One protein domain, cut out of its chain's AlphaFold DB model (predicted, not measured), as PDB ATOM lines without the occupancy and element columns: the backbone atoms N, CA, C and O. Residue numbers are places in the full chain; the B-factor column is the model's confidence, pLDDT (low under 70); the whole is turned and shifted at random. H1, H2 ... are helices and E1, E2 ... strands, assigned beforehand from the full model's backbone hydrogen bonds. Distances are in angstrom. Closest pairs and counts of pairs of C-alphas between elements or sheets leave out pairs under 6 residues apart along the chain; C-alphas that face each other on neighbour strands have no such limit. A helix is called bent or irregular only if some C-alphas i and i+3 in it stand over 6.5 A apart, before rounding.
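AT A GLANCE: This is residues 218 to 295 and 311 to 421 of the 423 residues of an uncharacterized protein of Vitrella brassicaformis (strain CCMP3155) (UniProt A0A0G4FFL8). One parallel sheet of six strands forms a wall, with parts of helices H3, H4 and H5 loosely covering one face and the other face bare. H1 sits by the E1 edge, H2 packs on H3, and the long H3 and the last helix H6 reach toward opposite ends of the elongated outline, 65 by 40 by 26 A. The printed part has 189 residues, with six named helices and six named strands in the order E1 H1 H2 E2 H3 E3 E4 H4 E5 H5 E6 H6, a mixed class. The sheet's order is E1 E2 E3 E4 E5 E6, and the whole is compact, with a radius of gyration of the C-alphas of 17.2 A.

IN THESE COORDINATES: E1 is residues 219 to 223, 12.4 A long, from C-alpha 219 at (-41.627, -25.288, -20.016). H1 is residues 231 to 235, H2 residues 239 to 248, 14.3 A, and E2 residues 254 to 260, 19.6 A. H3, residues 269 to 295, spans 39.6 A and ends at C-alpha 295 at (-44.355, -50.825, 1.946). After the cut come E3, residues 318 to 324, 19.5 A, and E4, residues 350 to 354. H4 is residues 356 to 362, neither bent nor irregular, but only just: C-alphas 359 and 362 are 6.4 A apart. E5 is residues 375 to 378, H5 residues 386 to 397, 17.2 A, and E6 residues 405 to 408. H6, residues 411 to 419, spans 13.3 A and ends at C-alpha 419 at (-49.534, -40.227, -60.714).

HOW THE PARTS SIT: E1 and E2 are parallel at 9 degrees, with N 222 and O 256 at 2.8 A. E2 and E3 have N 259 and O 322 at 2.7 A, E3 and E4 N 319 and O 350 at 2.9 A, E4 and E5 N 351 and O 375 at 2.8 A, and E5 and E6 N 376 and O 405 at 2.9 A, within hydrogen-bond range. E1, H1, H2 and E2 form a strand-helix-strand unit, two parallel neighbour strands with helices between; so do E4, H4, E5 and E5, H5, E6, each with a right-handed crossover. H1, H3, H4 and H5 each only graze the sheet, H3 with its residues 269 to 276. H2 is not on the sheet but touches H3, the same way at a steep tilt of 40 degrees; the C-alphas of Gly 246 and Leu 275 are closest, 4.0 A. H4 touches H5 at a steep tilt of 42 degrees, the closest C-alphas being those of Ala 360 and Asn 392, 5.0 A. H6 is not on the sheet and is close to but not clearly touching H5, the closest C-alphas being those of Val 386 and Leu 412, 7.8 A. Every O i to N i+4 pair is within hydrogen-bond range in H1, H2 and H3, against 0 of 3 in H4, 3 of 8 in H5 and 3 of 5 in H6; O i to N i+3 pairs within range are 3 of 4 in H4 and 4 of 9 in H5.

THE WHOLE: The two C-alphas farthest apart are those of Gln 295 and Ser 421, 64.9 A. Residues 296 to 310 are not printed, and C-alphas 295 and 311 are 16.4 A apart across the cut. The links E3 to E4 and H4 to E5 are long, and between them residues 343 to 344 pair in parallel with residues 368 to 369. Mean pLDDT of the printed part is 84.4; it is under 70 at 29 residues, among them 328 to 334 and 409 to 421, and H6 has a mean of 46.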
ATOM      1  N   THR A 218     -41.444 -25.901 -15.890       97.62
ATOM      2  CA  THR A 218     -42.613 -26.530 -16.521       97.62
ATOM      3  C   THR A 218     -42.518 -26.493 -18.044       97.62
ATOM      4  O   THR A 218     -43.007 -27.396 -18.720       97.62
ATOM      5  N   HIS A 219     -41.829 -25.490 -18.587       97.56
ATOM      6  CA  HIS A 219     -41.627 -25.288 -20.016       97.56
ATOM      7  C   HIS A 219     -40.139 -25.079 -20.283       97.56
ATOM      8  O   HIS A 219     -39.478 -24.312 -19.577       97.56
ATOM      9  N   LEU A 220     -39.607 -25.764 -21.291       97.19
ATOM     10  CA  LEU A 220     -38.225 -25.601 -21.724       97.19
ATOM     11  C   LEU A 220     -38.172 -25.463 -23.240       97.19
ATOM     12  O   LEU A 220     -38.644 -26.346 -23.954       97.19
ATOM     13  N   THR A 221     -37.530 -24.395 -23.707       96.38
ATOM     14  CA  THR A 221     -37.281 -24.160 -25.130       96.38
ATOM     15  C   THR A 221     -35.817 -24.422 -25.468       96.38
ATOM     16  O   THR A 221     -34.914 -23.811 -24.892       96.38
ATOM     17  N   ILE A 222     -35.578 -25.314 -26.425       95.31
ATOM     18  CA  ILE A 222     -34.285 -25.505 -27.083       95.31
ATOM     19  C   ILE A 222     -34.287 -24.612 -28.317       95.31
ATOM     20  O   ILE A 222     -34.769 -24.993 -29.381       95.31
ATOM     21  N   ASP A 223     -33.794 -23.392 -28.138       93.62
ATOM     22  CA  ASP A 223     -33.791 -22.379 -29.188       93.62
ATOM     23  C   ASP A 223     -32.577 -22.554 -30.113       93.62
ATOM     24  O   ASP A 223     -31.420 -22.365 -29.713       93.62
ATOM     25  N   GLY A 224     -32.854 -22.982 -31.342       91.19
ATOM     26  CA  GLY A 224     -31.889 -23.119 -32.426       91.19
ATOM     27  C   GLY A 224     -31.827 -21.938 -33.367       91.19
ATOM     28  O   GLY A 224     -31.086 -22.009 -34.354       91.19
ATOM     29  N   SER A 225     -32.565 -20.869 -33.072       89.56
ATOM     30  CA  SER A 225     -32.561 -19.684 -33.903       89.56
ATOM     31  C   SER A 225     -31.190 -19.011 -33.917       89.56
ATOM     32  O   SER A 225     -30.331 -19.198 -33.045       89.56
ATOM     33  N   ALA A 226     -30.946 -18.213 -34.954       83.44
ATOM     34  CA  ALA A 226     -29.753 -17.365 -34.990       83.44
ATOM     35  C   ALA A 226     -29.800 -16.248 -33.927       83.44
ATOM     36  O   ALA A 226     -28.763 -15.684 -33.564       83.44
ATOM     37  N   LYS A 227     -30.998 -15.927 -33.432       78.94
ATOM     38  CA  LYS A 227     -31.250 -14.871 -32.453       78.94
ATOM     39  C   LYS A 227     -30.985 -15.428 -31.043       78.94
ATOM     40  O   LYS A 227     -31.116 -16.612 -30.777       78.94
ATOM     41  N   GLY A 228     -30.494 -14.595 -30.128       71.00
ATOM     42  CA  GLY A 228     -30.320 -14.978 -28.716       71.00
ATOM     43  C   GLY A 228     -29.034 -15.735 -28.348       71.00
ATOM     44  O   GLY A 228     -28.729 -15.853 -27.165       71.00
ATOM     45  N   GLY A 229     -28.233 -16.214 -29.305       80.81
ATOM     46  CA  GLY A 229     -26.878 -16.732 -29.034       80.81
ATOM     47  C   GLY A 229     -26.800 -18.043 -28.230       80.81
ATOM     48  O   GLY A 229     -25.703 -18.545 -27.979       80.81
ATOM     49  N   VAL A 230     -27.935 -18.642 -27.860       89.19
ATOM     50  CA  VAL A 230     -27.989 -19.898 -27.088       89.19
ATOM     51  C   VAL A 230     -27.931 -21.153 -27.963       89.19
ATOM     52  O   VAL A 230     -27.636 -22.235 -27.454       89.19
ATOM     53  N   ARG A 231     -28.099 -21.020 -29.285       89.38
ATOM     54  CA  ARG A 231     -28.005 -22.127 -30.252       89.38
ATOM     55  C   ARG A 231     -26.729 -22.951 -30.083       89.38
ATOM     56  O   ARG A 231     -26.773 -24.179 -30.021       89.38
ATOM     57  N   GLN A 232     -25.572 -22.290 -30.004       87.62
ATOM     58  CA  GLN A 232     -24.292 -22.993 -29.853       87.62
ATOM     59  C   GLN A 232     -24.186 -23.707 -28.502       87.62
ATOM     60  O   GLN A 232     -23.535 -24.747 -28.416       87.62
ATOM     61  N   LEU A 233     -24.830 -23.176 -27.459       90.38
ATOM     62  CA  LEU A 233     -24.847 -23.792 -26.132       90.38
ATOM     63  C   LEU A 233     -25.617 -25.111 -26.168       90.38
ATOM     64  O   LEU A 233     -25.111 -26.119 -25.677       90.38
ATOM     65  N   TRP A 234     -26.789 -25.125 -26.807       92.25
ATOM     66  CA  TRP A 234     -27.578 -26.341 -26.993       92.25
ATOM     67  C   TRP A 234     -26.875 -27.353 -27.898       92.25
ATOM     68  O   TRP A 234     -26.751 -28.521 -27.525       92.25
ATOM     69  N   GLY A 235     -26.339 -26.900 -29.037       89.06
ATOM     70  CA  GLY A 235     -25.652 -27.762 -30.005       89.06
ATOM     71  C   GLY A 235     -24.384 -28.417 -29.459       89.06
ATOM     72  O   GLY A 235     -24.023 -29.514 -29.880       89.06
ATOM     73  N   ARG A 236     -23.718 -27.772 -28.494       88.88
ATOM     74  CA  ARG A 236     -22.514 -28.295 -27.828       88.88
ATOM     75  C   ARG A 236     -22.798 -28.943 -26.479       88.88
ATOM     76  O   ARG A 236     -21.859 -29.408 -25.831       88.88
ATOM     77  N   MET A 237     -24.051 -28.964 -26.021       91.62
ATOM     78  CA  MET A 237     -24.388 -29.536 -24.724       91.62
ATOM     79  C   MET A 237     -24.097 -31.044 -24.735       91.62
ATOM     80  O   MET A 237     -24.715 -31.782 -25.500       91.62
ATOM     81  N   PRO A 238     -23.212 -31.555 -23.858       92.44
ATOM     82  CA  PRO A 238     -22.977 -32.990 -23.789       92.44
ATOM     83  C   PRO A 238     -24.258 -33.727 -23.385       92.44
ATOM     84  O   PRO A 238     -24.920 -33.326 -22.425       92.44
ATOM     85  N   HIS A 239     -24.572 -34.855 -24.026       93.25
ATOM     86  CA  HIS A 239     -25.818 -35.588 -23.751       93.25
ATOM     87  C   HIS A 239     -25.950 -36.022 -22.288       93.25
ATOM     88  O   HIS A 239     -27.033 -35.983 -21.720       93.25
ATOM     89  N   LYS A 240     -24.841 -36.369 -21.623       93.44
ATOM     90  CA  LYS A 240     -24.844 -36.682 -20.184       93.44
ATOM     91  C   LYS A 240     -25.256 -35.478 -19.329       93.44
ATOM     92  O   LYS A 240     -25.864 -35.647 -18.275       93.44
ATOM     93  N   THR A 241     -24.909 -34.267 -19.762       93.69
ATOM     94  CA  THR A 241     -25.320 -33.022 -19.106       93.69
ATOM     95  C   THR A 241     -26.800 -32.753 -19.353       93.69
ATOM     96  O   THR A 241     -27.505 -32.468 -18.388       93.69
ATOM     97  N   ALA A 242     -27.271 -32.923 -20.591       95.56
ATOM     98  CA  ALA A 242     -28.685 -32.816 -20.955       95.56
ATOM     99  C   ALA A 242     -29.557 -33.818 -20.176       95.56
ATOM    100  O   ALA A 242     -30.551 -33.441 -19.570       95.56
ATOM    101  N   TYR A 243     -29.113 -35.071 -20.063       95.75
ATOM    102  CA  TYR A 243     -29.778 -36.100 -19.261       95.75
ATOM    103  C   TYR A 243     -29.902 -35.705 -17.786       95.75
ATOM    104  O   TYR A 243     -30.982 -35.759 -17.207       95.75
ATOM    105  N   LYS A 244     -28.812 -35.226 -17.172       95.69
ATOM    106  CA  LYS A 244     -28.852 -34.717 -15.789       95.69
ATOM    107  C   LYS A 244     -29.759 -33.499 -15.635       95.69
ATOM    108  O   LYS A 244     -30.286 -33.278 -14.552       95.69
ATOM    109  N   TRP A 245     -29.894 -32.683 -16.674       96.81
ATOM    110  CA  TRP A 245     -30.852 -31.583 -16.693       96.81
ATOM    111  C   TRP A 245     -32.288 -32.093 -16.708       96.81
ATOM    112  O   TRP A 245     -33.072 -31.666 -15.869       96.81
ATOM    113  N   GLY A 246     -32.583 -33.079 -17.555       97.00
ATOM    114  CA  GLY A 246     -33.872 -33.767 -17.572       97.00
ATOM    115  C   GLY A 246     -34.233 -34.338 -16.204       97.00
ATOM    116  O   GLY A 246     -35.341 -34.131 -15.726       97.00
ATOM    117  N   GLN A 247     -33.267 -34.972 -15.528       96.88
ATOM    118  CA  GLN A 247     -33.477 -35.522 -14.185       96.88
ATOM    119  C   GLN A 247     -33.859 -34.467 -13.141       96.88
ATOM    120  O   GLN A 247     -34.605 -34.764 -12.215       96.88
ATOM    121  N   ARG A 248     -33.319 -33.251 -13.259       97.12
ATOM    122  CA  ARG A 248     -33.612 -32.162 -12.318       97.12
ATOM    123  C   ARG A 248     -34.902 -31.438 -12.656       97.12
ATOM    124  O   ARG A 248     -35.597 -31.016 -11.746       97.12
ATOM    125  N   ALA A 249     -35.225 -31.318 -13.941       97.38
ATOM    126  CA  ALA A 249     -36.463 -30.725 -14.427       97.38
ATOM    127  C   ALA A 249     -37.629 -31.718 -14.296       97.38
ATOM    128  O   ALA A 249     -38.265 -32.095 -15.279       97.38
ATOM    129  N   SER A 250     -37.894 -32.184 -13.073       95.88
ATOM    130  CA  SER A 250     -38.890 -33.218 -12.776       95.88
ATOM    131  C   SER A 250     -40.336 -32.763 -12.984       95.88
ATOM    132  O   SER A 250     -41.220 -33.610 -13.032       95.88
ATOM    133  N   HIS A 251     -40.600 -31.460 -13.101       96.56
ATOM    134  CA  HIS A 251     -41.930 -30.928 -13.416       96.56
ATOM    135  C   HIS A 251     -42.053 -30.435 -14.860       96.56
ATOM    136  O   HIS A 251     -43.033 -29.773 -15.192       96.56
ATOM    137  N   LEU A 252     -41.093 -30.768 -15.731       97.94
ATOM    138  CA  LEU A 252     -41.132 -30.362 -17.130       97.94
ATOM    139  C   LEU A 252     -42.345 -30.986 -17.822       97.94
ATOM    140  O   LEU A 252     -42.405 -32.205 -17.974       97.94
ATOM    141  N   THR A 253     -43.306 -30.162 -18.230       98.12
ATOM    142  CA  THR A 253     -44.532 -30.584 -18.920       98.12
ATOM    143  C   THR A 253     -44.470 -30.336 -20.419       98.12
ATOM    144  O   THR A 253     -45.094 -31.076 -21.175       98.12
ATOM    145  N   HIS A 254     -43.710 -29.336 -20.863       98.44
ATOM    146  CA  HIS A 254     -43.600 -28.976 -22.274       98.44
ATOM    147  C   HIS A 254     -42.139 -28.803 -22.675       98.44
ATOM    148  O   HIS A 254     -41.424 -27.968 -22.119       98.44
ATOM    149  N   LEU A 255     -41.703 -29.598 -23.650       98.12
ATOM    150  CA  LEU A 255     -40.424 -29.418 -24.322       98.12
ATOM    151  C   LEU A 255     -40.660 -28.870 -25.729       98.12
ATOM    152  O   LEU A 255     -41.236 -29.549 -26.579       98.12
ATOM    153  N   HIS A 256     -40.199 -27.652 -25.970       97.69
ATOM    154  CA  HIS A 256     -40.311 -26.981 -27.252       97.69
ATOM    155  C   HIS A 256     -38.933 -26.874 -27.913       97.69
ATOM    156  O   HIS A 256     -37.947 -26.561 -27.249       97.69
ATOM    157  N   THR A 257     -38.829 -27.156 -29.208       95.50
ATOM    158  CA  THR A 257     -37.567 -27.069 -29.954       95.50
ATOM    159  C   THR A 257     -37.752 -26.196 -31.185       95.50
ATOM    160  O   THR A 257     -38.544 -26.532 -32.057       95.50
ATOM    161  N   ILE A 258     -36.981 -25.117 -31.278       93.94
ATOM    162  CA  ILE A 258     -36.930 -24.268 -32.470       93.94
ATOM    163  C   ILE A 258     -35.742 -24.738 -33.301       93.94
ATOM    164  O   ILE A 258     -34.594 -24.673 -32.859       93.94
ATOM    165  N   LEU A 259     -36.015 -25.267 -34.481       91.00
ATOM    166  CA  LEU A 259     -35.042 -25.867 -35.373       91.00
ATOM    167  C   LEU A 259     -34.474 -24.806 -36.317       91.00
ATOM    168  O   LEU A 259     -35.223 -23.986 -36.841       91.00
ATOM    169  N   PRO A 260     -33.160 -24.800 -36.588       89.00
ATOM    170  CA  PRO A 260     -32.627 -23.977 -37.666       89.00
ATOM    171  C   PRO A 260     -33.180 -24.465 -39.016       89.00
ATOM    172  O   PRO A 260     -33.258 -25.672 -39.232       89.00
ATOM    173  N   PHE A 261     -33.490 -23.540 -39.932       79.00
ATOM    174  CA  PHE A 261     -34.231 -23.755 -41.195       79.00
ATOM    175  C   PHE A 261     -33.698 -24.853 -42.136       79.00
ATOM    176  O   PHE A 261     -34.351 -25.217 -43.113       79.00
ATOM    177  N   GLU A 262     -32.489 -25.369 -41.927       71.12
ATOM    178  CA  GLU A 262     -31.916 -26.346 -42.845       71.12
ATOM    179  C   GLU A 262     -32.550 -27.731 -42.674       71.12
ATOM    180  O   GLU A 262     -32.334 -28.430 -41.681       71.12
ATOM    181  N   SER A 263     -33.264 -28.148 -43.724       56.16
ATOM    182  CA  SER A 263     -34.150 -29.318 -43.805       56.16
ATOM    183  C   SER A 263     -33.525 -30.685 -43.503       56.16
ATOM    184  O   SER A 263     -34.248 -31.672 -43.435       56.16
ATOM    185  N   ILE A 264     -32.210 -30.772 -43.295       61.31
ATOM    186  CA  ILE A 264     -31.468 -32.033 -43.091       61.31
ATOM    187  C   ILE A 264     -30.844 -32.088 -41.685       61.31
ATOM    188  O   ILE A 264     -30.135 -33.024 -41.304       61.31
ATOM    189  N   SER A 265     -31.067 -31.054 -40.878       67.69
ATOM    190  CA  SER A 265     -30.330 -30.895 -39.644       67.69
ATOM    191  C   SER A 265     -30.874 -31.771 -38.512       67.69
ATOM    192  O   SER A 265     -31.911 -31.495 -37.912       67.69
ATOM    193  N   ARG A 266     -30.097 -32.784 -38.107       84.69
ATOM    194  CA  ARG A 266     -30.271 -33.509 -36.827       84.69
ATOM    195  C   ARG A 266     -29.813 -32.680 -35.615       84.69
ATOM    196  O   ARG A 266     -29.417 -33.244 -34.593       84.69
ATOM    197  N   TRP A 267     -29.767 -31.355 -35.740       89.19
ATOM    198  CA  TRP A 267     -29.248 -30.458 -34.715       89.19
ATOM    199  C   TRP A 267     -29.947 -30.658 -33.367       89.19
ATOM    200  O   TRP A 267     -31.159 -30.783 -33.276       89.19
ATOM    201  N   CYS A 268     -29.162 -30.747 -32.295       90.62
ATOM    202  CA  CYS A 268     -29.643 -31.021 -30.939       90.62
ATOM    203  C   CYS A 268     -30.500 -32.283 -30.762       90.62
ATOM    204  O   CYS A 268     -31.086 -32.449 -29.687       90.62
ATOM    205  N   ARG A 269     -30.545 -33.208 -31.737       92.12
ATOM    206  CA  ARG A 269     -31.379 -34.411 -31.632       92.12
ATOM    207  C   ARG A 269     -31.068 -35.229 -30.383       92.12
ATOM    208  O   ARG A 269     -31.968 -35.630 -29.653       92.12
ATOM    209  N   GLY A 270     -29.783 -35.443 -30.107       93.00
ATOM    210  CA  GLY A 270     -29.341 -36.144 -28.901       93.00
ATOM    211  C   GLY A 270     -29.658 -35.393 -27.606       93.00
ATOM    212  O   GLY A 270     -29.954 -36.026 -26.594       93.00
ATOM    213  N   THR A 271     -29.645 -34.060 -27.633       94.19
ATOM    214  CA  THR A 271     -29.881 -33.203 -26.465       94.19
ATOM    215  C   THR A 271     -31.329 -33.261 -25.988       94.19
ATOM    216  O   THR A 271     -31.562 -33.538 -24.810       94.19
ATOM    217  N   TRP A 272     -32.301 -33.043 -26.879       95.12
ATOM    218  CA  TRP A 272     -33.718 -33.068 -26.494       95.12
ATOM    219  C   TRP A 272     -34.172 -34.478 -26.103       95.12
ATOM    220  O   TRP A 272     -34.884 -34.636 -25.113       95.12
ATOM    221  N   VAL A 273     -33.668 -35.513 -26.793       95.31
ATOM    222  CA  VAL A 273     -33.861 -36.916 -26.394       95.31
ATOM    223  C   VAL A 273     -33.340 -37.123 -24.975       95.31
ATOM    224  O   VAL A 273     -34.095 -37.536 -24.104       95.31
ATOM    225  N   ALA A 274     -32.085 -36.764 -24.698       95.38
ATOM    226  CA  ALA A 274     -31.496 -36.951 -23.375       95.38
ATOM    227  C   ALA A 274     -32.279 -36.230 -22.260       95.38
ATOM    228  O   ALA A 274     -32.412 -36.787 -21.171       95.38
ATOM    229  N   LEU A 275     -32.822 -35.034 -22.519       96.69
ATOM    230  CA  LEU A 275     -33.685 -34.314 -21.573       96.69
ATOM    231  C   LEU A 275     -34.955 -35.108 -21.232       96.69
ATOM    232  O   LEU A 275     -35.276 -35.261 -20.054       96.69
ATOM    233  N   ILE A 276     -35.639 -35.658 -22.238       96.62
ATOM    234  CA  ILE A 276     -36.839 -36.488 -22.040       96.62
ATOM    235  C   ILE A 276     -36.511 -37.732 -21.213       96.62
ATOM    236  O   ILE A 276     -37.194 -38.035 -20.234       96.62
ATOM    237  N   GLU A 277     -35.443 -38.443 -21.573       95.81
ATOM    238  CA  GLU A 277     -35.074 -39.686 -20.888       95.81
ATOM    239  C   GLU A 277     -34.637 -39.434 -19.447       95.81
ATOM    240  O   GLU A 277     -34.990 -40.195 -18.546       95.81
ATOM    241  N   GLY A 278     -33.914 -38.336 -19.215       96.38
ATOM    242  CA  GLY A 278     -33.548 -37.894 -17.878       96.38
ATOM    243  C   GLY A 278     -34.773 -37.594 -17.021       96.38
ATOM    244  O   GLY A 278     -34.831 -38.032 -15.871       96.38
ATOM    245  N   ASN A 279     -35.765 -36.895 -17.582       97.12
ATOM    246  CA  ASN A 279     -37.014 -36.587 -16.887       97.12
ATOM    247  C   ASN A 279     -37.758 -37.865 -16.484       97.12
ATOM    248  O   ASN A 279     -38.052 -38.059 -15.304       97.12
ATOM    249  N   ALA A 280     -37.991 -38.770 -17.436       95.81
ATOM    250  CA  ALA A 280     -38.664 -40.036 -17.165       95.81
ATOM    251  C   ALA A 280     -37.912 -40.879 -16.118       95.81
ATOM    252  O   ALA A 280     -38.513 -41.451 -15.209       95.81
ATOM    253  N   ALA A 281     -36.577 -40.911 -16.177       95.25
ATOM    254  CA  ALA A 281     -35.769 -41.632 -15.197       95.25
ATOM    255  C   ALA A 281     -35.896 -41.058 -13.776       95.25
ATOM    256  O   ALA A 281     -35.985 -41.825 -12.817       95.25
ATOM    257  N   ALA A 282     -35.915 -39.731 -13.620       94.94
ATOM    258  CA  ALA A 282     -36.103 -39.105 -12.310       94.94
ATOM    259  C   ALA A 282     -37.501 -39.365 -11.742       94.94
ATOM    260  O   ALA A 282     -37.639 -39.700 -10.570       94.94
ATOM    261  N   ARG A 283     -38.534 -39.281 -12.582       95.06
ATOM    262  CA  ARG A 283     -39.921 -39.567 -12.193       95.06
ATOM    263  C   ARG A 283     -40.119 -41.021 -11.789       95.06
ATOM    264  O   ARG A 283     -40.726 -41.287 -10.756       95.06
ATOM    265  N   LYS A 284     -39.526 -41.952 -12.536       93.81
ATOM    266  CA  LYS A 284     -39.476 -43.360 -12.144       93.81
ATOM    267  C   LYS A 284     -38.824 -43.542 -10.769       93.81
ATOM    268  O   LYS A 284     -39.392 -44.230  -9.931       93.81
ATOM    269  N   ALA A 285     -37.678 -42.904 -10.521       93.88
ATOM    270  CA  ALA A 285     -36.986 -43.008  -9.237       93.88
ATOM    271  C   ALA A 285     -37.820 -42.459  -8.063       93.88
ATOM    272  O   ALA A 285     -37.860 -43.092  -7.014       93.88
ATOM    273  N   ILE A 286     -38.518 -41.331  -8.252       92.19
ATOM    274  CA  ILE A 286     -39.440 -40.767  -7.249       92.19
ATOM    275  C   ILE A 286     -40.565 -41.764  -6.941       92.19
ATOM    276  O   ILE A 286     -40.794 -42.091  -5.781       92.19
ATOM    277  N   ASN A 287     -41.210 -42.310  -7.974       91.31
ATOM    278  CA  ASN A 287     -42.300 -43.273  -7.810       91.31
ATOM    279  C   ASN A 287     -41.843 -44.574  -7.130       91.31
ATOM    280  O   ASN A 287     -42.593 -45.166  -6.354       91.31
ATOM    281  N   ASP A 288     -40.642 -45.056  -7.453       92.12
ATOM    282  CA  ASP A 288     -40.081 -46.266  -6.851       92.12
ATOM    283  C   ASP A 288     -39.753 -46.044  -5.365       92.12
ATOM    284  O   ASP A 288     -39.959 -46.950  -4.559       92.12
ATOM    285  N   GLU A 289     -39.306 -44.845  -4.984       91.69
ATOM    286  CA  GLU A 289     -39.056 -44.488  -3.584       91.69
ATOM    287  C   GLU A 289     -40.359 -44.314  -2.788       91.69
ATOM    288  O   GLU A 289     -40.492 -44.877  -1.703       91.69
ATOM    289  N   GLU A 290     -41.363 -43.637  -3.355       89.00
ATOM    290  CA  GLU A 290     -42.698 -43.509  -2.745       89.00
ATOM    291  C   GLU A 290     -43.322 -44.886  -2.457       89.00
ATOM    292  O   GLU A 290     -43.898 -45.105  -1.389       89.00
ATOM    293  N   LYS A 291     -43.162 -45.851  -3.374       89.12
ATOM    294  CA  LYS A 291     -43.642 -47.229  -3.182       89.12
ATOM    295  C   LYS A 291     -42.930 -47.959  -2.046       89.12
ATOM    296  O   LYS A 291     -43.587 -48.710  -1.330       89.12
ATOM    297  N   LYS A 292     -41.618 -47.767  -1.878       89.81
ATOM    298  CA  LYS A 292     -40.864 -48.395  -0.779       89.81
ATOM    299  C   LYS A 292     -41.299 -47.850   0.573       89.81
ATOM    300  O   LYS A 292     -41.622 -48.636   1.455       89.81
ATOM    301  N   VAL A 293     -41.411 -46.526   0.700       87.31
ATOM    302  CA  VAL A 293     -41.882 -45.880   1.938       87.31
ATOM    303  C   VAL A 293     -43.282 -46.378   2.318       87.31
ATOM    304  O   VAL A 293     -43.554 -46.638   3.488       87.31
ATOM    305  N   GLN A 294     -44.164 -46.588   1.334       82.88
ATOM    306  CA  GLN A 294     -45.497 -47.161   1.568       82.88
ATOM    307  C   GLN A 294     -45.474 -48.633   2.006       82.88
ATOM    308  O   GLN A 294     -46.371 -49.056   2.733       82.88
ATOM    309  N   GLN A 295     -44.497 -49.420   1.554       83.81
ATOM    310  CA  GLN A 295     -44.355 -50.825   1.946       83.81
ATOM    311  C   GLN A 295     -43.741 -50.970   3.343       83.81
ATOM    312  O   GLN A 295     -44.159 -51.847   4.093       83.81
ATOM    313  N   GLN A 311     -48.471 -41.519  -9.476       84.00
ATOM    314  CA  GLN A 311     -47.900 -40.440 -10.263       84.00
ATOM    315  C   GLN A 311     -47.362 -40.991 -11.600       84.00
ATOM    316  O   GLN A 311     -46.849 -42.114 -11.651       84.00
ATOM    317  N   PRO A 312     -47.454 -40.231 -12.703       86.25
ATOM    318  CA  PRO A 312     -47.016 -40.706 -14.010       86.25
ATOM    319  C   PRO A 312     -45.491 -40.895 -14.074       86.25
ATOM    320  O   PRO A 312     -44.736 -40.223 -13.362       86.25
ATOM    321  N   ALA A 313     -45.044 -41.798 -14.954       86.25
ATOM    322  CA  ALA A 313     -43.635 -42.171 -15.117       86.25
ATOM    323  C   ALA A 313     -42.777 -41.103 -15.823       86.25
ATOM    324  O   ALA A 313     -41.555 -41.163 -15.762       86.25
ATOM    325  N   SER A 314     -43.404 -40.100 -16.437       91.75
ATOM    326  CA  SER A 314     -42.790 -38.864 -16.931       91.75
ATOM    327  C   SER A 314     -43.737 -37.698 -16.635       91.75
ATOM    328  O   SER A 314     -44.945 -37.903 -16.523       91.75
ATOM    329  N   SER A 315     -43.213 -36.480 -16.489       96.25
ATOM    330  CA  SER A 315     -44.046 -35.276 -16.367       96.25
ATOM    331  C   SER A 315     -44.377 -34.644 -17.722       96.25
ATOM    332  O   SER A 315     -45.327 -33.867 -17.799       96.25
ATOM    333  N   ILE A 316     -43.641 -34.985 -18.784       97.94
ATOM    334  CA  ILE A 316     -43.757 -34.345 -20.098       97.94
ATOM    335  C   ILE A 316     -45.075 -34.749 -20.754       97.94
ATOM    336  O   ILE A 316     -45.355 -35.935 -20.911       97.94
ATOM    337  N   LYS A 317     -45.862 -33.742 -21.137       97.94
ATOM    338  CA  LYS A 317     -47.156 -33.858 -21.816       97.94
ATOM    339  C   LYS A 317     -47.095 -33.474 -23.282       97.94
ATOM    340  O   LYS A 317     -47.767 -34.100 -24.094       97.94
ATOM    341  N   VAL A 318     -46.291 -32.463 -23.605       98.25
ATOM    342  CA  VAL A 318     -46.226 -31.883 -24.946       98.25
ATOM    343  C   VAL A 318     -44.780 -31.818 -25.415       98.25
ATOM    344  O   VAL A 318     -43.900 -31.328 -24.699       98.25
ATOM    345  N   ILE A 319     -44.545 -32.287 -26.636       97.81
ATOM    346  CA  ILE A 319     -43.318 -32.036 -27.389       97.81
ATOM    347  C   ILE A 319     -43.719 -31.266 -28.642       97.81
ATOM    348  O   ILE A 319     -44.574 -31.722 -29.392       97.81
ATOM    349  N   SER A 320     -43.126 -30.102 -28.885       97.25
ATOM    350  CA  SER A 320     -43.411 -29.339 -30.104       97.25
ATOM    351  C   SER A 320     -42.143 -28.857 -30.782       97.25
ATOM    352  O   SER A 320     -41.150 -28.534 -30.125       97.25
ATOM    353  N   PHE A 321     -42.204 -28.790 -32.104       95.06
ATOM    354  CA  PHE A 321     -41.130 -28.310 -32.955       95.06
ATOM    355  C   PHE A 321     -41.624 -27.121 -33.779       95.06
ATOM    356  O   PHE A 321     -42.769 -27.123 -34.215       95.06
ATOM    357  N   ASP A 322     -40.762 -26.132 -33.982       93.88
ATOM    358  CA  ASP A 322     -40.981 -25.022 -34.914       93.88
ATOM    359  C   ASP A 322     -39.713 -24.795 -35.740       93.88
ATOM    360  O   ASP A 322     -38.624 -25.184 -35.320       93.88
ATOM    361  N   ASP A 323     -39.843 -24.153 -36.899       89.88
ATOM    362  CA  ASP A 323     -38.719 -23.807 -37.771       89.88
ATOM    363  C   ASP A 323     -38.353 -22.318 -37.636       89.88
ATOM    364  O   ASP A 323     -39.211 -21.438 -37.723       89.88
ATOM    365  N   ASP A 324     -37.065 -22.003 -37.488       88.94
ATOM    366  CA  ASP A 324     -36.547 -20.632 -37.582       88.94
ATOM    367  C   ASP A 324     -36.316 -20.250 -39.046       88.94
ATOM    368  O   ASP A 324     -35.217 -20.440 -39.572       88.94
ATOM    369  N   HIS A 325     -37.334 -19.681 -39.695       81.94
ATOM    370  CA  HIS A 325     -37.305 -19.280 -41.109       81.94
ATOM    371  C   HIS A 325     -36.225 -18.247 -41.481       81.94
ATOM    372  O   HIS A 325     -35.915 -18.097 -42.665       81.94
ATOM    373  N   ASP A 326     -35.624 -17.556 -40.509       80.44
ATOM    374  CA  ASP A 326     -34.657 -16.483 -40.772       80.44
ATOM    375  C   ASP A 326     -33.203 -16.983 -40.889       80.44
ATOM    376  O   ASP A 326     -32.298 -16.219 -41.248       80.44
ATOM    377  N   SER A 327     -32.933 -18.259 -40.589       71.06
ATOM    378  CA  SER A 327     -31.563 -18.777 -40.501       71.06
ATOM    379  C   SER A 327     -31.089 -19.472 -41.785       71.06
ATOM    380  O   SER A 327     -31.515 -20.565 -42.132       71.06
ATOM    381  N   SER A 328     -30.110 -18.885 -42.481       67.88
ATOM    382  CA  SER A 328     -29.365 -19.566 -43.557       67.88
ATOM    383  C   SER A 328     -28.013 -20.045 -43.027       67.88
ATOM    384  O   SER A 328     -26.993 -19.374 -43.180       67.88
ATOM    385  N   PHE A 329     -27.994 -21.172 -42.317       65.56
ATOM    386  CA  PHE A 329     -26.773 -21.644 -41.661       65.56
ATOM    387  C   PHE A 329     -26.508 -23.126 -41.888       65.56
ATOM    388  O   PHE A 329     -27.258 -23.949 -41.367       65.56
ATOM    389  N   ARG A 330     -25.356 -23.421 -42.507       62.91
ATOM    390  CA  ARG A 330     -24.840 -24.775 -42.752       62.91
ATOM    391  C   ARG A 330     -24.544 -25.500 -41.451       62.91
ATOM    392  O   ARG A 330     -23.640 -25.110 -40.716       62.91
ATOM    393  N   CYS A 331     -25.326 -26.529 -41.157       61.72
ATOM    394  CA  CYS A 331     -25.412 -27.050 -39.800       61.72
ATOM    395  C   CYS A 331     -24.286 -28.023 -39.390       61.72
ATOM    396  O   CYS A 331     -23.960 -28.968 -40.108       61.72
ATOM    397  N   ASP A 332     -23.773 -27.839 -38.165       58.84
ATOM    398  CA  ASP A 332     -23.013 -28.851 -37.423       58.84
ATOM    399  C   ASP A 332     -23.928 -30.046 -37.114       58.84
ATOM    400  O   ASP A 332     -25.036 -29.885 -36.587       58.84
ATOM    401  N   THR A 333     -23.470 -31.259 -37.429       62.00
ATOM    402  CA  THR A 333     -24.198 -32.484 -37.088       62.00
ATOM    403  C   THR A 333     -24.100 -32.716 -35.581       62.00
ATOM    404  O   THR A 333     -23.008 -32.882 -35.041       62.00
ATOM    405  N   SER A 334     -25.241 -32.725 -34.885       66.19
ATOM    406  CA  SER A 334     -25.284 -33.147 -33.481       66.19
ATOM    407  C   SER A 334     -24.805 -34.587 -33.360       66.19
ATOM    408  O   SER A 334     -25.100 -35.421 -34.218       66.19
ATOM    409  N   ALA A 335     -24.139 -34.901 -32.251       70.50
ATOM    410  CA  ALA A 335     -23.849 -36.283 -31.911       70.50
ATOM    411  C   ALA A 335     -25.153 -37.097 -31.801       70.50
ATOM    412  O   ALA A 335     -26.206 -36.583 -31.405       70.50
ATOM    413  N   GLU A 336     -25.060 -38.381 -32.143       77.38
ATOM    414  CA  GLU A 336     -26.159 -39.332 -32.004       77.38
ATOM    415  C   GLU A 336     -26.567 -39.499 -30.528       77.38
ATOM    416  O   GLU A 336     -25.700 -39.439 -29.645       77.38
ATOM    417  N   PRO A 337     -27.864 -39.703 -30.223       79.00
ATOM    418  CA  PRO A 337     -28.327 -39.874 -28.852       79.00
ATOM    419  C   PRO A 337     -27.573 -40.988 -28.108       79.00
ATOM    420  O   PRO A 337     -27.069 -41.935 -28.713       79.00
ATOM    421  N   LEU A 338     -27.533 -40.902 -26.771       79.94
ATOM    422  CA  LEU A 338     -26.956 -41.955 -25.918       79.94
ATOM    423  C   LEU A 338     -27.603 -43.323 -26.195       79.94
ATOM    424  O   LEU A 338     -28.728 -43.352 -26.690       79.94
ATOM    425  N   PRO A 339     -26.943 -44.452 -25.868       78.62
ATOM    426  CA  PRO A 339     -27.494 -45.779 -26.107       78.62
ATOM    427  C   PRO A 339     -28.939 -45.916 -25.611       78.62
ATOM    428  O   PRO A 339     -29.290 -45.348 -24.575       78.62
ATOM    429  N   PRO A 340     -29.783 -46.646 -26.349       75.62
ATOM    430  CA  PRO A 340     -31.207 -46.709 -26.074       75.62
ATOM    431  C   PRO A 340     -31.498 -47.342 -24.714       75.62
ATOM    432  O   PRO A 340     -31.025 -48.439 -24.420       75.62
ATOM    433  N   SER A 341     -32.330 -46.668 -23.923       78.75
ATOM    434  CA  SER A 341     -33.008 -47.241 -22.762       78.75
ATOM    435  C   SER A 341     -34.506 -47.304 -23.059       78.75
ATOM    436  O   SER A 341     -35.017 -46.421 -23.752       78.75
ATOM    437  N   PRO A 342     -35.242 -48.309 -22.557       88.62
ATOM    438  CA  PRO A 342     -36.691 -48.228 -22.495       88.62
ATOM    439  C   PRO A 342     -37.103 -47.012 -21.661       88.62
ATOM    440  O   PRO A 342     -36.546 -46.788 -20.580       88.62
ATOM    441  N   VAL A 343     -38.057 -46.235 -22.164       92.31
ATOM    442  CA  VAL A 343     -38.559 -45.022 -21.510       92.31
ATOM    443  C   VAL A 343     -40.075 -45.074 -21.485       92.31
ATOM    444  O   VAL A 343     -40.713 -45.363 -22.499       92.31
ATOM    445  N   ASP A 344     -40.642 -44.804 -20.316       93.88
ATOM    446  CA  ASP A 344     -42.080 -44.696 -20.128       93.88
ATOM    447  C   ASP A 344     -42.490 -43.220 -20.154       93.88
ATOM    448  O   ASP A 344     -42.159 -42.441 -19.260       93.88
ATOM    449  N   LEU A 345     -43.186 -42.844 -21.222       94.62
ATOM    450  CA  LEU A 345     -43.761 -41.528 -21.465       94.62
ATOM    451  C   LEU A 345     -45.284 -41.598 -21.316       94.62
ATOM    452  O   LEU A 345     -46.025 -41.046 -22.124       94.62
ATOM    453  N   SER A 346     -45.767 -42.271 -20.267       93.69
ATOM    454  CA  SER A 346     -47.194 -42.444 -19.963       93.69
ATOM    455  C   SER A 346     -48.008 -41.150 -19.889       93.69
ATOM    456  O   SER A 346     -49.231 -41.214 -19.910       93.69
ATOM    457  N   ASN A 347     -47.357 -39.995 -19.731       95.69
ATOM    458  CA  ASN A 347     -47.999 -38.683 -19.650       95.69
ATOM    459  C   ASN A 347     -47.923 -37.882 -20.952       95.69
ATOM    460  O   ASN A 347     -48.519 -36.814 -21.010       95.69
ATOM    461  N   LEU A 348     -47.186 -38.363 -21.959       96.88
ATOM    462  CA  LEU A 348     -47.055 -37.680 -23.237       96.88
ATOM    463  C   LEU A 348     -48.378 -37.797 -23.995       96.88
ATOM    464  O   LEU A 348     -48.785 -38.895 -24.374       96.88
ATOM    465  N   GLU A 349     -49.031 -36.660 -24.194       97.00
ATOM    466  CA  GLU A 349     -50.338 -36.537 -24.836       97.00
ATOM    467  C   GLU A 349     -50.193 -36.041 -26.278       97.00
ATOM    468  O   GLU A 349     -50.949 -36.462 -27.157       97.00
ATOM    469  N   GLU A 350     -49.208 -35.177 -26.548       97.25
ATOM    470  CA  GLU A 350     -49.117 -34.462 -27.821       97.25
ATOM    471  C   GLU A 350     -47.678 -34.319 -28.333       97.25
ATOM    472  O   GLU A 350     -46.758 -33.946 -27.598       97.25
ATOM    473  N   VAL A 351     -47.498 -34.584 -29.626       96.38
ATOM    474  CA  VAL A 351     -46.276 -34.324 -30.387       96.38
ATOM    475  C   VAL A 351     -46.648 -33.516 -31.624       96.38
ATOM    476  O   VAL A 351     -47.373 -34.006 -32.488       96.38
ATOM    477  N   HIS A 352     -46.143 -32.288 -31.718       96.44
ATOM    478  CA  HIS A 352     -46.493 -31.346 -32.782       96.44
ATOM    479  C   HIS A 352     -45.314 -31.049 -33.703       96.44
ATOM    480  O   HIS A 352     -44.217 -30.762 -33.227       96.44
ATOM    481  N   ASN A 353     -45.581 -31.046 -35.008       93.69
ATOM    482  CA  ASN A 353     -44.700 -30.616 -36.096       93.69
ATOM    483  C   ASN A 353     -43.336 -31.318 -36.101       93.69
ATOM    484  O   ASN A 353     -42.332 -30.757 -36.530       93.69
ATOM    485  N   MET A 354     -43.274 -32.565 -35.632       93.44
ATOM    486  CA  MET A 354     -42.013 -33.292 -35.524       93.44
ATOM    487  C   MET A 354     -41.417 -33.551 -36.914       93.44
ATOM    488  O   MET A 354     -42.093 -34.140 -37.758       93.44
ATOM    489  N   PRO A 355     -40.152 -33.184 -37.177       90.25
ATOM    490  CA  PRO A 355     -39.516 -33.549 -38.436       90.25
ATOM    491  C   PRO A 355     -39.440 -35.073 -38.586       90.25
ATOM    492  O   PRO A 355     -39.151 -35.795 -37.622       90.25
ATOM    493  N   CYS A 356     -39.646 -35.586 -39.797       86.56
ATOM    494  CA  CYS A 356     -39.630 -37.025 -40.071       86.56
ATOM    495  C   CYS A 356     -38.284 -37.662 -39.668       86.56
ATOM    496  O   CYS A 356     -38.240 -38.747 -39.083       86.56
ATOM    497  N   GLN A 357     -37.172 -36.951 -39.860       84.62
ATOM    498  CA  GLN A 357     -35.833 -37.379 -39.429       84.62
ATOM    499  C   GLN A 357     -35.634 -37.442 -37.899       84.62
ATOM    500  O   GLN A 357     -34.697 -38.090 -37.407       84.62
ATOM    501  N   TYR A 358     -36.502 -36.782 -37.130       89.38
ATOM    502  CA  TYR A 358     -36.525 -36.833 -35.664       89.38
ATOM    503  C   TYR A 358     -37.393 -37.990 -35.194       89.38
ATOM    504  O   TYR A 358     -37.083 -38.595 -34.175       89.38
ATOM    505  N   ALA A 359     -38.395 -38.391 -35.974       89.12
ATOM    506  CA  ALA A 359     -39.209 -39.565 -35.682       89.12
ATOM    507  C   ALA A 359     -38.365 -40.845 -35.543       89.12
ATOM    508  O   ALA A 359     -38.630 -41.682 -34.676       89.12
ATOM    509  N   ALA A 360     -37.278 -40.929 -36.317       86.44
ATOM    510  CA  ALA A 360     -36.298 -42.011 -36.279       86.44
ATOM    511  C   ALA A 360     -35.619 -42.215 -34.909       86.44
ATOM    512  O   ALA A 360     -34.967 -43.236 -34.709       86.44
ATOM    513  N   VAL A 361     -35.757 -41.302 -33.935       87.94
ATOM    514  CA  VAL A 361     -35.212 -41.520 -32.576       87.94
ATOM    515  C   VAL A 361     -35.805 -42.749 -31.889       87.94
ATOM    516  O   VAL A 361     -35.153 -43.317 -31.011       87.94
ATOM    517  N   ARG A 362     -37.011 -43.167 -32.295       84.94
ATOM    518  CA  ARG A 362     -37.664 -44.404 -31.843       84.94
ATOM    519  C   ARG A 362     -37.345 -45.621 -32.710       84.94
ATOM    520  O   ARG A 362     -37.752 -46.722 -32.360       84.94
ATOM    521  N   ALA A 363     -36.635 -45.452 -33.823       79.06
ATOM    522  CA  ALA A 363     -36.232 -46.579 -34.646       79.06
ATOM    523  C   ALA A 363     -35.138 -47.413 -33.945       79.06
ATOM    524  O   ALA A 363     -34.354 -46.925 -33.123       79.06
ATOM    525  N   GLY A 364     -35.068 -48.700 -34.287       80.56
ATOM    526  CA  GLY A 364     -34.067 -49.623 -33.756       80.56
ATOM    527  C   GLY A 364     -34.391 -50.118 -32.345       80.56
ATOM    528  O   GLY A 364     -35.452 -50.680 -32.104       80.56
ATOM    529  N   ARG A 365     -33.439 -49.987 -31.409       81.00
ATOM    530  CA  ARG A 365     -33.551 -50.566 -30.053       81.00
ATOM    531  C   ARG A 365     -34.153 -49.617 -29.006       81.00
ATOM    532  O   ARG A 365     -34.296 -50.022 -27.854       81.00
ATOM    533  N   ARG A 366     -34.462 -48.359 -29.354       87.56
ATOM    534  CA  ARG A 366     -35.062 -47.401 -28.409       87.56
ATOM    535  C   ARG A 366     -36.561 -47.634 -28.323       87.56
ATOM    536  O   ARG A 366     -37.276 -47.417 -29.290       87.56
ATOM    537  N   VAL A 367     -37.040 -48.031 -27.150       87.44
ATOM    538  CA  VAL A 367     -38.463 -48.305 -26.930       87.44
ATOM    539  C   VAL A 367     -39.043 -47.217 -26.041       87.44
ATOM    540  O   VAL A 367     -38.863 -47.236 -24.825       87.44
ATOM    541  N   TRP A 368     -39.728 -46.255 -26.651       91.69
ATOM    542  CA  TRP A 368     -40.534 -45.273 -25.928       91.69
ATOM    543  C   TRP A 368     -41.981 -45.752 -25.886       91.69
ATOM    544  O   TRP A 368     -42.573 -46.007 -26.932       91.69
ATOM    545  N   ARG A 369     -42.545 -45.888 -24.686       92.69
ATOM    546  CA  ARG A 369     -43.967 -46.199 -24.495       92.69
ATOM    547  C   ARG A 369     -44.722 -44.901 -24.249       92.69
ATOM    548  O   ARG A 369     -44.410 -44.210 -23.290       92.69
ATOM    549  N   ALA A 370     -45.692 -44.577 -25.096       94.12
ATOM    550  CA  ALA A 370     -46.495 -43.359 -24.984       94.12
ATOM    551  C   ALA A 370     -47.992 -43.689 -25.156       94.12
ATOM    552  O   ALA A 370     -48.604 -43.274 -26.135       94.12
ATOM    553  N   PRO A 371     -48.589 -44.464 -24.228       93.56
ATOM    554  CA  PRO A 371     -49.953 -44.984 -24.373       93.56
ATOM    555  C   PRO A 371     -51.033 -43.894 -24.453       93.56
ATOM    556  O   PRO A 371     -52.110 -44.140 -24.984       93.56
ATOM    557  N   ARG A 372     -50.757 -42.691 -23.934       94.44
ATOM    558  CA  ARG A 372     -51.690 -41.553 -23.940       94.44
ATOM    559  C   ARG A 372     -51.494 -40.593 -25.113       94.44
ATOM    560  O   ARG A 372     -52.152 -39.556 -25.142       94.44
ATOM    561  N   LEU A 373     -50.609 -40.911 -26.060       95.38
ATOM    562  CA  LEU A 373     -50.367 -40.034 -27.198       95.38
ATOM    563  C   LEU A 373     -51.619 -39.980 -28.081       95.38
ATOM    564  O   LEU A 373     -51.974 -40.968 -28.726       95.38
ATOM    565  N   ARG A 374     -52.261 -38.810 -28.111       95.69
ATOM    566  CA  ARG A 374     -53.489 -38.542 -28.870       95.69
ATOM    567  C   ARG A 374     -53.266 -37.654 -30.089       95.69
ATOM    568  O   ARG A 374     -53.991 -37.786 -31.068       95.69
ATOM    569  N   VAL A 375     -52.255 -36.784 -30.062       95.25
ATOM    570  CA  VAL A 375     -51.908 -35.913 -31.193       95.25
ATOM    571  C   VAL A 375     -50.483 -36.199 -31.637       95.25
ATOM    572  O   VAL A 375     -49.553 -36.102 -30.840       95.25
ATOM    573  N   LEU A 376     -50.317 -36.527 -32.915       94.56
ATOM    574  CA  LEU A 376     -49.019 -36.686 -33.559       94.56
ATOM    575  C   LEU A 376     -49.056 -36.002 -34.925       94.56
ATOM    576  O   LEU A 376     -49.724 -36.482 -35.844       94.56
ATOM    577  N   THR A 377     -48.339 -34.890 -35.065       93.50
ATOM    578  CA  THR A 377     -48.186 -34.199 -36.349       93.50
ATOM    579  C   THR A 377     -46.724 -34.129 -36.769       93.50
ATOM    580  O   THR A 377     -45.823 -33.994 -35.935       93.50
ATOM    581  N   PHE A 378     -46.490 -34.244 -38.075       90.62
ATOM    582  CA  PHE A 378     -45.161 -34.169 -38.671       90.62
ATOM    583  C   PHE A 378     -45.000 -32.876 -39.459       90.62
ATOM    584  O   PHE A 378     -45.893 -32.490 -40.209       90.62
ATOM    585  N   GLY A 379     -43.852 -32.222 -39.289       87.12
ATOM    586  CA  GLY A 379     -43.509 -31.013 -40.032       87.12
ATOM    587  C   GLY A 379     -43.183 -31.313 -41.497       87.12
ATOM    588  O   GLY A 379     -42.747 -32.415 -41.850       87.12
ATOM    589  N   ARG A 380     -43.367 -30.312 -42.365       76.62
ATOM    590  CA  ARG A 380     -43.049 -30.410 -43.794       76.62
ATOM    591  C   ARG A 380     -41.533 -30.500 -44.010       76.62
ATOM    592  O   ARG A 380     -40.837 -29.492 -43.986       76.62
ATOM    593  N   GLU A 381     -41.026 -31.679 -44.360       71.25
ATOM    594  CA  GLU A 381     -39.649 -31.820 -44.852       71.25
ATOM    595  C   GLU A 381     -39.573 -31.614 -46.373       71.25
ATOM    596  O   GLU A 381     -40.206 -32.319 -47.160       71.25
ATOM    597  N   GLN A 382     -38.764 -30.646 -46.812       66.62
ATOM    598  CA  GLN A 382     -38.418 -30.496 -48.225       66.62
ATOM    599  C   GLN A 382     -37.272 -31.450 -48.586       66.62
ATOM    600  O   GLN A 382     -36.150 -31.281 -48.109       66.62
ATOM    601  N   GLY A 383     -37.536 -32.407 -49.481       68.81
ATOM    602  CA  GLY A 383     -36.488 -33.148 -50.196       68.81
ATOM    603  C   GLY A 383     -36.173 -34.567 -49.712       68.81
ATOM    604  O   GLY A 383     -35.225 -35.152 -50.230       68.81
ATOM    605  N   TYR A 384     -36.942 -35.149 -48.786       65.69
ATOM    606  CA  TYR A 384     -36.771 -36.560 -48.413       65.69
ATOM    607  C   TYR A 384     -37.529 -37.517 -49.340       65.69
ATOM    608  O   TYR A 384     -38.649 -37.251 -49.781       65.69
ATOM    609  N   GLY A 385     -36.904 -38.665 -49.617       67.25
ATOM    610  CA  GLY A 385     -37.539 -39.765 -50.333       67.25
ATOM    611  C   GLY A 385     -38.709 -40.338 -49.530       67.25
ATOM    612  O   GLY A 385     -38.593 -40.597 -48.336       67.25
ATOM    613  N   VAL A 386     -39.839 -40.574 -50.200       67.62
ATOM    614  CA  VAL A 386     -41.098 -41.055 -49.589       67.62
ATOM    615  C   VAL A 386     -40.936 -42.387 -48.832       67.62
ATOM    616  O   VAL A 386     -41.748 -42.709 -47.967       67.62
ATOM    617  N   GLU A 387     -39.917 -43.182 -49.156       71.25
ATOM    618  CA  GLU A 387     -39.717 -44.513 -48.571       71.25
ATOM    619  C   GLU A 387     -39.168 -44.467 -47.137       71.25
ATOM    620  O   GLU A 387     -39.706 -45.162 -46.273       71.25
ATOM    621  N   ASP A 388     -38.208 -43.585 -46.841       69.56
ATOM    622  CA  ASP A 388     -37.627 -43.448 -45.493       69.56
ATOM    623  C   ASP A 388     -38.643 -42.915 -44.470       69.56
ATOM    624  O   ASP A 388     -38.602 -43.244 -43.282       69.56
ATOM    625  N   ILE A 389     -39.607 -42.124 -44.944       73.62
ATOM    626  CA  ILE A 389     -40.682 -41.544 -44.133       73.62
ATOM    627  C   ILE A 389     -41.575 -42.652 -43.553       73.62
ATOM    628  O   ILE A 389     -41.909 -42.637 -42.366       73.62
ATOM    629  N   LYS A 390     -41.916 -43.673 -44.356       75.19
ATOM    630  CA  LYS A 390     -42.838 -44.741 -43.933       75.19
ATOM    631  C   LYS A 390     -42.301 -45.551 -42.754       75.19
ATOM    632  O   LYS A 390     -43.060 -45.823 -41.825       75.19
ATOM    633  N   SER A 391     -41.016 -45.911 -42.776       77.38
ATOM    634  CA  SER A 391     -40.422 -46.749 -41.726       77.38
ATOM    635  C   SER A 391     -40.306 -46.027 -40.383       77.38
ATOM    636  O   SER A 391     -40.380 -46.668 -39.341       77.38
ATOM    637  N   ASN A 392     -40.097 -44.710 -40.381       78.88
ATOM    638  CA  ASN A 392     -39.923 -43.962 -39.135       78.88
ATOM    639  C   ASN A 392     -41.264 -43.645 -38.461       78.88
ATOM    640  O   ASN A 392     -41.346 -43.586 -37.232       78.88
ATOM    641  N   HIS A 393     -42.323 -43.461 -39.252       82.19
ATOM    642  CA  HIS A 393     -43.653 -43.140 -38.734       82.19
ATOM    643  C   HIS A 393     -44.308 -44.349 -38.065       82.19
ATOM    644  O   HIS A 393     -44.948 -44.196 -37.022       82.19
ATOM    645  N   SER A 394     -44.116 -45.553 -38.617       84.19
ATOM    646  CA  SER A 394     -44.698 -46.774 -38.052       84.19
ATOM    647  C   SER A 394     -44.245 -47.016 -36.610       84.19
ATOM    648  O   SER A 394     -45.081 -47.318 -35.764       84.19
ATOM    649  N   CYS A 395     -42.974 -46.754 -36.279       84.12
ATOM    650  CA  CYS A 395     -42.454 -46.915 -34.915       84.12
ATOM    651  C   CYS A 395     -43.140 -46.016 -33.872       84.12
ATOM    652  O   CYS A 395     -43.171 -46.361 -32.689       84.12
ATOM    653  N   TRP A 396     -43.656 -44.850 -34.276       85.62
ATOM    654  CA  TRP A 396     -44.451 -44.005 -33.385       85.62
ATOM    655  C   TRP A 396     -45.870 -44.545 -33.242       85.62
ATOM    656  O   TRP A 396     -46.336 -44.696 -32.112       85.62
ATOM    657  N   MET A 397     -46.506 -44.899 -34.360       85.81
ATOM    658  CA  MET A 397     -47.886 -45.387 -34.393       85.81
ATOM    659  C   MET A 397     -48.074 -46.712 -33.645       85.81
ATOM    660  O   MET A 397     -49.070 -46.869 -32.948       85.81
ATOM    661  N   GLU A 398     -47.106 -47.631 -33.706       83.94
ATOM    662  CA  GLU A 398     -47.187 -48.954 -33.060       83.94
ATOM    663  C   GLU A 398     -47.407 -48.907 -31.539       83.94
ATOM    664  O   GLU A 398     -47.894 -49.879 -30.969       83.94
ATOM    665  N   ALA A 399     -47.066 -47.801 -30.866       74.38
ATOM    666  CA  ALA A 399     -47.255 -47.668 -29.417       74.38
ATOM    667  C   ALA A 399     -48.371 -46.695 -29.010       74.38
ATOM    668  O   ALA A 399     -48.447 -46.342 -27.831       74.38
ATOM    669  N   CYS A 400     -49.177 -46.219 -29.963       80.69
ATOM    670  CA  CYS A 400     -50.251 -45.264 -29.701       80.69
ATOM    671  C   CYS A 400     -51.600 -45.982 -29.769       80.69
ATOM    672  O   CYS A 400     -52.103 -46.261 -30.852       80.69
ATOM    673  N   GLU A 401     -52.194 -46.272 -28.612       81.75
ATOM    674  CA  GLU A 401     -53.497 -46.951 -28.532       81.75
ATOM    675  C   GLU A 401     -54.681 -45.989 -28.758       81.75
ATOM    676  O   GLU A 401     -55.793 -46.425 -29.055       81.75
ATOM    677  N   HIS A 402     -54.456 -44.675 -28.630       86.00
ATOM    678  CA  HIS A 402     -55.508 -43.653 -28.563       86.00
ATOM    679  C   HIS A 402     -55.246 -42.447 -29.476       86.00
ATOM    680  O   HIS A 402     -55.530 -41.311 -29.107       86.00
ATOM    681  N   LEU A 403     -54.669 -42.672 -30.658       88.06
ATOM    682  CA  LEU A 403     -54.327 -41.578 -31.562       88.06
ATOM    683  C   LEU A 403     -55.596 -40.952 -32.178       88.06
ATOM    684  O   LEU A 403     -56.244 -41.558 -33.026       88.06
ATOM    685  N   GLU A 404     -55.936 -39.737 -31.748       91.50
ATOM    686  CA  GLU A 404     -57.104 -38.967 -32.203       91.50
ATOM    687  C   GLU A 404     -56.791 -38.153 -33.464       91.50
ATOM    688  O   GLU A 404     -57.607 -38.071 -34.383       91.50
ATOM    689  N   LYS A 405     -55.597 -37.550 -33.515       87.88
ATOM    690  CA  LYS A 405     -55.130 -36.740 -34.640       87.88
ATOM    691  C   LYS A 405     -53.773 -37.234 -35.119       87.88
ATOM    692  O   LYS A 405     -52.783 -37.181 -34.390       87.88
ATOM    693  N   PHE A 406     -53.739 -37.636 -36.381       86.88
ATOM    694  CA  PHE A 406     -52.524 -37.938 -37.119       86.88
ATOM    695  C   PHE A 406     -52.490 -37.060 -38.361       86.88
ATOM    696  O   PHE A 406     -53.345 -37.200 -39.235       86.88
ATOM    697  N   ASP A 407     -51.530 -36.143 -38.417       84.25
ATOM    698  CA  ASP A 407     -51.353 -35.261 -39.566       84.25
ATOM    699  C   ASP A 407     -49.938 -35.421 -40.111       84.25
ATOM    700  O   ASP A 407     -48.947 -35.076 -39.462       84.25
ATOM    701  N   VAL A 408     -49.850 -36.004 -41.299       77.31
ATOM    702  CA  VAL A 408     -48.629 -35.993 -42.096       77.31
ATOM    703  C   VAL A 408     -48.909 -34.987 -43.179       77.31
ATOM    704  O   VAL A 408     -49.688 -35.297 -44.079       77.31
ATOM    705  N   ASP A 409     -48.300 -33.810 -43.071       68.56
ATOM    706  CA  ASP A 409     -48.531 -32.681 -43.965       68.56
ATOM    707  C   ASP A 409     -48.392 -33.151 -45.432       68.56
ATOM    708  O   ASP A 409     -47.311 -33.453 -45.949       68.56
ATOM    709  N   THR A 410     -49.541 -33.379 -46.076       52.22
ATOM    710  CA  THR A 410     -49.747 -34.497 -47.029       52.22
ATOM    711  C   THR A 410     -49.399 -34.134 -48.470       52.22
ATOM    712  O   THR A 410     -49.718 -34.867 -49.408       52.22
ATOM    713  N   ILE A 411     -48.731 -32.999 -48.674       52.53
ATOM    714  CA  ILE A 411     -48.493 -32.416 -50.003       52.53
ATOM    715  C   ILE A 411     -47.616 -33.326 -50.881       52.53
ATOM    716  O   ILE A 411     -47.686 -33.260 -52.103       52.53
ATOM    717  N   LEU A 412     -46.861 -34.253 -50.286       49.88
ATOM    718  CA  LEU A 412     -46.096 -35.269 -51.019       49.88
ATOM    719  C   LEU A 412     -46.889 -36.543 -51.367       49.88
ATOM    720  O   LEU A 412     -46.514 -37.260 -52.296       49.88
ATOM    721  N   LEU A 413     -47.990 -36.840 -50.670       46.72
ATOM    722  CA  LEU A 413     -48.811 -38.030 -50.937       46.72
ATOM    723  C   LEU A 413     -49.862 -37.782 -52.031       46.72
ATOM    724  O   LEU A 413     -50.136 -38.695 -52.813       46.72
ATOM    725  N   SER A 414     -50.374 -36.553 -52.162       47.28
ATOM    726  CA  SER A 414     -51.308 -36.184 -53.238       47.28
ATOM    727  C   SER A 414     -50.668 -36.269 -54.631       47.28
ATOM    728  O   SER A 414     -51.301 -36.755 -55.568       47.28
ATOM    729  N   VAL A 415     -49.382 -35.921 -54.764       49.12
ATOM    730  CA  VAL A 415     -48.623 -36.057 -56.025       49.12
ATOM    731  C   VAL A 415     -48.501 -37.526 -56.453       49.12
ATOM    732  O   VAL A 415     -48.583 -37.841 -57.639       49.12
ATOM    733  N   LYS A 416     -48.372 -38.459 -55.501       43.31
ATOM    734  CA  LYS A 416     -48.234 -39.893 -55.810       43.31
ATOM    735  C   LYS A 416     -49.577 -40.570 -56.105       43.31
ATOM    736  O   LYS A 416     -49.619 -41.466 -56.942       43.31
ATOM    737  N   GLN A 417     -50.675 -40.131 -55.485       42.47
ATOM    738  CA  GLN A 417     -52.023 -40.617 -55.826       42.47
ATOM    739  C   GLN A 417     -52.520 -40.080 -57.178       42.47
ATOM    740  O   GLN A 417     -53.185 -40.813 -57.910       42.47
ATOM    741  N   GLY A 418     -52.125 -38.859 -57.563       40.88
ATOM    742  CA  GLY A 418     -52.367 -38.320 -58.907       40.88
ATOM    743  C   GLY A 418     -51.573 -39.033 -60.008       40.88
ATOM    744  O   GLY A 418     -52.083 -39.231 -61.100       40.88
ATOM    745  N   LEU A 419     -50.349 -39.494 -59.730       40.00
ATOM    746  CA  LEU A 419     -49.534 -40.227 -60.714       40.00
ATOM    747  C   LEU A 419     -49.946 -41.697 -60.899       40.00
ATOM    748  O   LEU A 419     -49.697 -42.266 -61.955       40.00
ATOM    749  N   LEU A 420     -50.601 -42.307 -59.905       36.44
ATOM    750  CA  LEU A 420     -51.131 -43.677 -59.995       36.44
ATOM    751  C   LEU A 420     -52.545 -43.752 -60.598       36.44
ATOM    752  O   LEU A 420     -53.074 -44.843 -60.770       36.44
ATOM    753  N   SER A 421     -53.160 -42.610 -60.915       36.41
ATOM    754  CA  SER A 421     -54.466 -42.528 -61.592       36.41
ATOM    755  C   SER A 421     -54.358 -42.227 -63.098       36.41
ATOM    756  O   SER A 421     -55.380 -42.101 -63.765       36.41
TER     757      SER A 421